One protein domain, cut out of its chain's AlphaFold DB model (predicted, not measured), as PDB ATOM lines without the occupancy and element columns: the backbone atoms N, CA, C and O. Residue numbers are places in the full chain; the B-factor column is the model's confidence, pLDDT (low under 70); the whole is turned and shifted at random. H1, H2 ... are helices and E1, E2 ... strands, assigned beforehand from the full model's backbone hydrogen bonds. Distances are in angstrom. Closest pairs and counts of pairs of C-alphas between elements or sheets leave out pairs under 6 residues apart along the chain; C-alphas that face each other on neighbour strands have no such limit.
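What this domain is: This is residues 61 to 110 of the 110 residues of the protein "DNA ligase (ATP)" of Acidimicrobiia bacterium (UniProt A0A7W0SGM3). With little regular structure, this is a small head of two antiparallel strand pairs, E1 with E4 and the hairpin of E2 and E3, from which a tail, residues 100 to 110 with H1, sticks out and makes the length. The printed part has 50 residues, 19 in named elements, in the order E1, E2, E3, E4, H1, class mixed. It is extended: radius of gyration of the C-alphas 15.3 A, spans 52 by 20 by 16 A.

Where its parts are: Find C-alpha 61 at (-35.725, 16.382, 3.153), where E1, residues 61 to 64, begins. E2, residues 67 to 69, E3, residues 72 to 74, and E4, residues 78 to 82, 12.1 A long, follow. H1, residues 104 to 107, ends at (-46.222, -18.790, 2.509).

How they stand to each other: Between E1 and E4, at 151 degrees, N 62 and O 81 are within hydrogen-bond range, 2.8 A. In the hairpin E2 and E3, at 136 degrees, see N 69 and O 72, 2.9 A. H1 is too short for an O i to N i+4 pair.

The domain as a whole: The printed part has no cut. The link E4 to H1 is long. Residues 97 to 104 and 109 to 110 have pLDDT under 70.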
ATOM      1  N   ALA A  61     -36.783  17.232   2.620       94.75
ATOM      2  CA  ALA A  61     -35.725  16.382   3.153       94.75
ATOM      3  C   ALA A  61     -35.795  14.971   2.560       94.75
ATOM      4  O   ALA A  61     -36.858  14.360   2.483       94.75
ATOM      5  N   GLU A  62     -34.636  14.427   2.205       93.81
ATOM      6  CA  GLU A  62     -34.485  13.004   1.925       93.81
ATOM      7  C   GLU A  62     -34.307  12.256   3.245       93.81
ATOM      8  O   GLU A  62     -33.451  12.609   4.067       93.81
ATOM      9  N   VAL A  63     -35.112  11.215   3.442       92.75
ATOM     10  CA  VAL A  63     -35.084  10.392   4.648       92.75
ATOM     11  C   VAL A  63     -34.983   8.917   4.298       92.75
ATOM     12  O   VAL A  63     -35.507   8.461   3.286       92.75
ATOM     13  N   ARG A  64     -34.338   8.157   5.177       90.31
ATOM     14  CA  ARG A  64     -34.387   6.699   5.181       90.31
ATOM     15  C   ARG A  64     -35.395   6.240   6.224       90.31
ATOM     16  O   ARG A  64     -35.385   6.725   7.355       90.31
ATOM     17  N   PHE A  65     -36.228   5.281   5.860       89.00
ATOM     18  CA  PHE A  65     -37.203   4.652   6.747       89.00
ATOM     19  C   PHE A  65     -37.168   3.133   6.557       89.00
ATOM     20  O   PHE A  65     -36.581   2.647   5.593       89.00
ATOM     21  N   ASN A  66     -37.750   2.391   7.499       86.19
ATOM     22  CA  ASN A  66     -37.775   0.927   7.462       86.19
ATOM     23  C   ASN A  66     -39.166   0.356   7.165       86.19
ATOM     24  O   ASN A  66     -39.265  -0.681   6.520       86.19
ATOM     25  N   GLN A  67     -40.230   1.007   7.634       84.56
ATOM     26  CA  GLN A  67     -41.584   0.487   7.523       84.56
ATOM     27  C   GLN A  67     -42.591   1.608   7.266       84.56
ATOM     28  O   GLN A  67     -42.550   2.671   7.891       84.56
ATOM     29  N   LEU A  68     -43.524   1.322   6.360       85.50
ATOM     30  CA  LEU A  68     -44.742   2.086   6.123       85.50
ATOM     31  C   LEU A  68     -45.938   1.300   6.646       85.50
ATOM     32  O   LEU A  68     -46.028   0.095   6.431       85.50
ATOM     33  N   ASP A  69     -46.849   1.982   7.328       82.12
ATOM     34  CA  ASP A  69     -48.085   1.384   7.827       82.12
ATOM     35  C   ASP A  69     -49.191   2.443   7.890       82.12
ATOM     36  O   ASP A  69     -48.988   3.513   8.469       82.12
ATOM     37  N   GLY A  70     -50.332   2.179   7.249       78.56
ATOM     38  CA  GLY A  70     -51.467   3.110   7.201       78.56
ATOM     39  C   GLY A  70     -51.111   4.518   6.701       78.56
ATOM     40  O   GLY A  70     -51.604   5.503   7.242       78.56
ATOM     41  N   GLY A  71     -50.190   4.635   5.736       78.88
ATOM     42  CA  GLY A  71     -49.716   5.930   5.228       78.88
ATOM     43  C   GLY A  71     -48.758   6.676   6.168       78.88
ATOM     44  O   GLY A  71     -48.495   7.859   5.963       78.88
ATOM     45  N   ARG A  72     -48.216   6.015   7.198       81.50
ATOM     46  CA  ARG A  72     -47.267   6.605   8.154       81.50
ATOM     47  C   ARG A  72     -45.928   5.889   8.130       81.50
ATOM     48  O   ARG A  72     -45.865   4.664   8.038       81.50
ATOM     49  N   LEU A  73     -44.859   6.662   8.299       85.56
ATOM     50  CA  LEU A  73     -43.535   6.122   8.594       85.56
ATOM     51  C   LEU A  73     -43.542   5.584  10.027       85.56
ATOM     52  O   LEU A  73     -43.763   6.331  10.984       85.56
ATOM     53  N   ARG A  74     -43.328   4.277  10.173       83.75
ATOM     54  CA  ARG A  74     -43.116   3.647  11.477       83.75
ATOM     55  C   ARG A  74     -41.658   3.839  11.882       83.75
ATOM     56  O   ARG A  74     -40.762   3.812  11.046       83.75
ATOM     57  N   HIS A  75     -41.449   4.013  13.189       83.62
ATOM     58  CA  HIS A  75     -40.183   4.453  13.786       83.62
ATOM     59  C   HIS A  75     -39.716   5.833  13.268       83.62
ATOM     60  O   HIS A  75     -40.159   6.311  12.228       83.62
ATOM     61  N   PRO A  76     -38.844   6.548  14.004       83.25
ATOM     62  CA  PRO A  76     -38.316   7.814  13.512       83.25
ATOM     63  C   PRO A  76     -37.519   7.607  12.220       83.25
ATOM     64  O   PRO A  76     -36.537   6.863  12.209       83.25
ATOM     65  N   ALA A  77     -37.914   8.299  11.152       88.94
ATOM     66  CA  ALA A  77     -37.140   8.333   9.921       88.94
ATOM     67  C   ALA A  77     -35.768   8.987  10.160       88.94
ATOM     68  O   ALA A  77     -35.623   9.913  10.966       88.94
ATOM     69  N   GLN A  78     -34.750   8.501   9.453       89.31
ATOM     70  CA  GLN A  78     -33.391   9.021   9.532       89.31
ATOM     71  C   GLN A  78     -33.172  10.063   8.443       89.31
ATOM     72  O   GLN A  78     -33.268   9.761   7.255       89.31
ATOM     73  N   PHE A  79     -32.853  11.289   8.845       91.62
ATOM     74  CA  PHE A  79     -32.509  12.358   7.915       91.62
ATOM     75  C   PHE A  79     -31.212  12.037   7.163       91.62
ATOM     76  O   PHE A  79     -30.185  11.772   7.790       91.62
ATOM     77  N   ILE A  80     -31.249  12.125   5.833       93.00
ATOM     78  CA  ILE A  80     -30.079  11.952   4.967       93.00
ATOM     79  C   ILE A  80     -29.524  13.321   4.572       93.00
ATOM     80  O   ILE A  80     -28.390  13.656   4.918       93.00
ATOM     81  N   ARG A  81     -30.328  14.132   3.873       93.00
ATOM     82  CA  ARG A  81     -29.930  15.454   3.368       93.00
ATOM     83  C   ARG A  81     -31.135  16.313   2.994       93.00
ATOM     84  O   ARG A  81     -32.214  15.793   2.726       93.00
ATOM     85  N   TRP A  82     -30.916  17.620   2.904       94.81
ATOM     86  CA  TRP A  82     -31.867  18.538   2.278       94.81
ATOM     87  C   TRP A  82     -31.875  18.360   0.756       94.81
ATOM     88  O   TRP A  82     -30.846  18.030   0.159       94.81
ATOM     89  N   ARG A  83     -33.037  18.583   0.143       96.94
ATOM     90  CA  ARG A  83     -33.282  18.490  -1.300       96.94
ATOM     91  C   ARG A  83     -33.814  19.823  -1.831       96.94
ATOM     92  O   ARG A  83     -34.989  19.908  -2.164       96.94
ATOM     93  N   PRO A  84     -32.970  20.870  -1.917       95.94
ATOM     94  CA  PRO A  84     -33.385  22.149  -2.500       95.94
ATOM     95  C   PRO A  84     -33.708  22.028  -3.998       95.94
ATOM     96  O   PRO A  84     -34.295  22.922  -4.587       95.94
ATOM     97  N   ASP A  85     -33.315  20.912  -4.614       96.06
ATOM     98  CA  ASP A  85     -33.620  20.533  -5.988       96.06
ATOM     99  C   ASP A  85     -35.024  19.924  -6.163       96.06
ATOM    100  O   ASP A  85     -35.365  19.481  -7.260       96.06
ATOM    101  N   ARG A  86     -35.827  19.834  -5.094       95.81
ATOM    102  CA  ARG A  86     -37.171  19.251  -5.121       95.81
ATOM    103  C   ARG A  86     -38.225  20.270  -4.719       95.81
ATOM    104  O   ARG A  86     -38.079  20.970  -3.727       95.81
ATOM    105  N   ASP A  87     -39.304  20.269  -5.490       95.06
ATOM    106  CA  ASP A  87     -40.526  21.012  -5.208       95.06
ATOM    107  C   ASP A  87     -41.381  20.255  -4.169       95.06
ATOM    108  O   ASP A  87     -41.615  19.054  -4.370       95.06
ATOM    109  N   PRO A  88     -41.840  20.889  -3.073       94.75
ATOM    110  CA  PRO A  88     -42.674  20.242  -2.058       94.75
ATOM    111  C   PRO A  88     -43.909  19.525  -2.618       94.75
ATOM    112  O   PRO A  88     -44.201  18.404  -2.200       94.75
ATOM    113  N   ASP A  89     -44.576  20.091  -3.628       92.56
ATOM    114  CA  ASP A  89     -45.789  19.503  -4.223       92.56
ATOM    115  C   ASP A  89     -45.515  18.225  -5.041       92.56
ATOM    116  O   ASP A  89     -46.431  17.448  -5.364       92.56
ATOM    117  N   SER A  90     -44.236  17.967  -5.339       92.88
ATOM    118  CA  SER A  90     -43.771  16.726  -5.957       92.88
ATOM    119  C   SER A  90     -43.598  15.574  -4.958       92.88
ATOM    120  O   SER A  90     -43.497  14.419  -5.379       92.88
ATOM    121  N   CYS A  91     -43.579  15.846  -3.647       92.31
ATOM    122  CA  CYS A  91     -43.442  14.839  -2.594       92.31
ATOM    123  C   CYS A  91     -44.787  14.155  -2.312       92.31
ATOM    124  O   CYS A  91     -45.607  14.651  -1.543       92.31
ATOM    125  N   ARG A  92     -45.032  13.000  -2.942       89.00
ATOM    126  CA  ARG A  92     -46.324  12.291  -2.897       89.00
ATOM    127  C   ARG A  92     -46.148  10.823  -2.527       89.00
ATOM    128  O   ARG A  92     -45.153  10.204  -2.886       89.00
ATOM    129  N   PHE A  93     -47.174  10.228  -1.915       83.50
ATOM    130  CA  PHE A  93     -47.189   8.802  -1.552       83.50
ATOM    131  C   PHE A  93     -46.930   7.849  -2.728       83.50
ATOM    132  O   PHE A  93     -46.405   6.764  -2.513       83.50
ATOM    133  N   ALA A  94     -47.220   8.261  -3.966       83.50
ATOM    134  CA  ALA A  94     -46.919   7.484  -5.171       83.50
ATOM    135  C   ALA A  94     -45.415   7.193  -5.372       83.50
ATOM    136  O   ALA A  94     -45.065   6.315  -6.151       83.50
ATOM    137  N   GLN A  95     -44.526   7.918  -4.683       81.06
ATOM    138  CA  GLN A  95     -43.078   7.674  -4.690       81.06
ATOM    139  C   GLN A  95     -42.667   6.491  -3.805       81.06
ATOM    140  O   GLN A  95     -41.524   6.047  -3.873       81.06
ATOM    141  N   LEU A  96     -43.559   6.026  -2.929       80.44
ATOM    142  CA  LEU A  96     -43.255   4.968  -1.981       80.44
ATOM    143  C   LEU A  96     -43.523   3.614  -2.631       80.44
ATOM    144  O   LEU A  96     -44.664   3.261  -2.931       80.44
ATOM    145  N   GLU A  97     -42.462   2.835  -2.818       68.06
ATOM    146  CA  GLU A  97     -42.592   1.433  -3.192       68.06
ATOM    147  C   GLU A  97     -43.280   0.681  -2.049       68.06
ATOM    148  O   GLU A  97     -42.793   0.630  -0.917       68.06
ATOM    149  N   THR A  98     -44.454   0.124  -2.336       64.44
ATOM    150  CA  THR A  98     -45.163  -0.738  -1.391       64.44
ATOM    151  C   THR A  98     -44.773  -2.175  -1.696       64.44
ATOM    152  O   THR A  98     -44.869  -2.608  -2.846       64.44
ATOM    153  N   ALA A  99     -44.328  -2.921  -0.682       62.00
ATOM    154  CA  ALA A  99     -44.101  -4.352  -0.842       62.00
ATOM    155  C   ALA A  99     -45.406  -5.018  -1.324       62.00
ATOM    156  O   ALA A  99     -46.473  -4.703  -0.786       62.00
ATOM    157  N   PRO A 100     -45.356  -5.909  -2.331       61.97
ATOM    158  CA  PRO A 100     -46.548  -6.600  -2.797       61.97
ATOM    159  C   PRO A 100     -47.210  -7.336  -1.630       61.97
ATOM    160  O   PRO A 100     -46.537  -7.947  -0.798       61.97
ATOM    161  N   SER A 101     -48.540  -7.267  -1.556       60.88
ATOM    162  CA  SER A 101     -49.305  -7.977  -0.535       60.88
ATOM    163  C   SER A 101     -49.105  -9.483  -0.710       60.88
ATOM    164  O   SER A 101     -49.617 -10.069  -1.665       60.88
ATOM    165  N   LEU A 102     -48.363 -10.115   0.196       64.75
ATOM    166  CA  LEU A 102     -48.207 -11.565   0.205       64.75
ATOM    167  C   LEU A 102     -49.425 -12.200   0.873       64.75
ATOM    168  O   LEU A 102     -49.800 -11.833   1.990       64.75
ATOM    169  N   ARG A 103     -50.044 -13.179   0.208       67.06
ATOM    170  CA  ARG A 103     -51.111 -13.967   0.828       67.06
ATOM    171  C   ARG A 103     -50.476 -14.984   1.771       67.06
ATOM    172  O   ARG A 103     -49.715 -15.839   1.339       67.06
ATOM    173  N   LEU A 104     -50.832 -14.933   3.055       69.75
ATOM    174  CA  LEU A 104     -50.338 -15.867   4.082       69.75
ATOM    175  C   LEU A 104     -50.509 -17.347   3.690       69.75
ATOM    176  O   LEU A 104     -49.639 -18.156   3.994       69.75
ATOM    177  N   VAL A 105     -51.574 -17.683   2.952       74.94
ATOM    178  CA  VAL A 105     -51.828 -19.040   2.425       74.94
ATOM    179  C   VAL A 105     -50.795 -19.520   1.396       74.94
ATOM    180  O   VAL A 105     -50.681 -20.715   1.154       74.94
ATOM    181  N   GLU A 106     -50.047 -18.612   0.768       71.81
ATOM    182  CA  GLU A 106     -48.982 -18.959  -0.182       71.81
ATOM    183  C   GLU A 106     -47.651 -19.239   0.521       71.81
ATOM    184  O   GLU A 106     -46.844 -20.006   0.002       71.81
ATOM    185  N   ILE A 107     -47.440 -18.644   1.700       70.25
ATOM    186  CA  ILE A 107     -46.222 -18.790   2.509       70.25
ATOM    187  C   ILE A 107     -46.335 -19.997   3.440       70.25
ATOM    188  O   ILE A 107     -45.387 -20.760   3.597       70.25
ATOM    189  N   LEU A 108     -47.504 -20.180   4.051       75.19
ATOM    190  CA  LEU A 108     -47.791 -21.281   4.959       75.19
ATOM    191  C   LEU A 108     -48.392 -22.451   4.171       75.19
ATOM    192  O   LEU A 108     -49.556 -22.800   4.360       75.19
ATOM    193  N   ARG A 109     -47.621 -23.035   3.246       62.22
ATOM    194  CA  ARG A 109     -47.950 -24.381   2.757       62.22
ATOM    195  C   ARG A 109     -47.454 -25.407   3.790       62.22
ATOM    196  O   ARG A 109     -46.357 -25.202   4.306       62.22
ATOM    197  N   PRO A 110     -48.249 -26.441   4.124       63.47
ATOM    198  CA  PRO A 110     -47.794 -27.533   4.981       63.47
ATOM    199  C   PRO A 110     -46.631 -28.309   4.354       63.47
ATOM    200  O   PRO A 110     -46.540 -28.333   3.102       63.47
TER     201      PRO A 110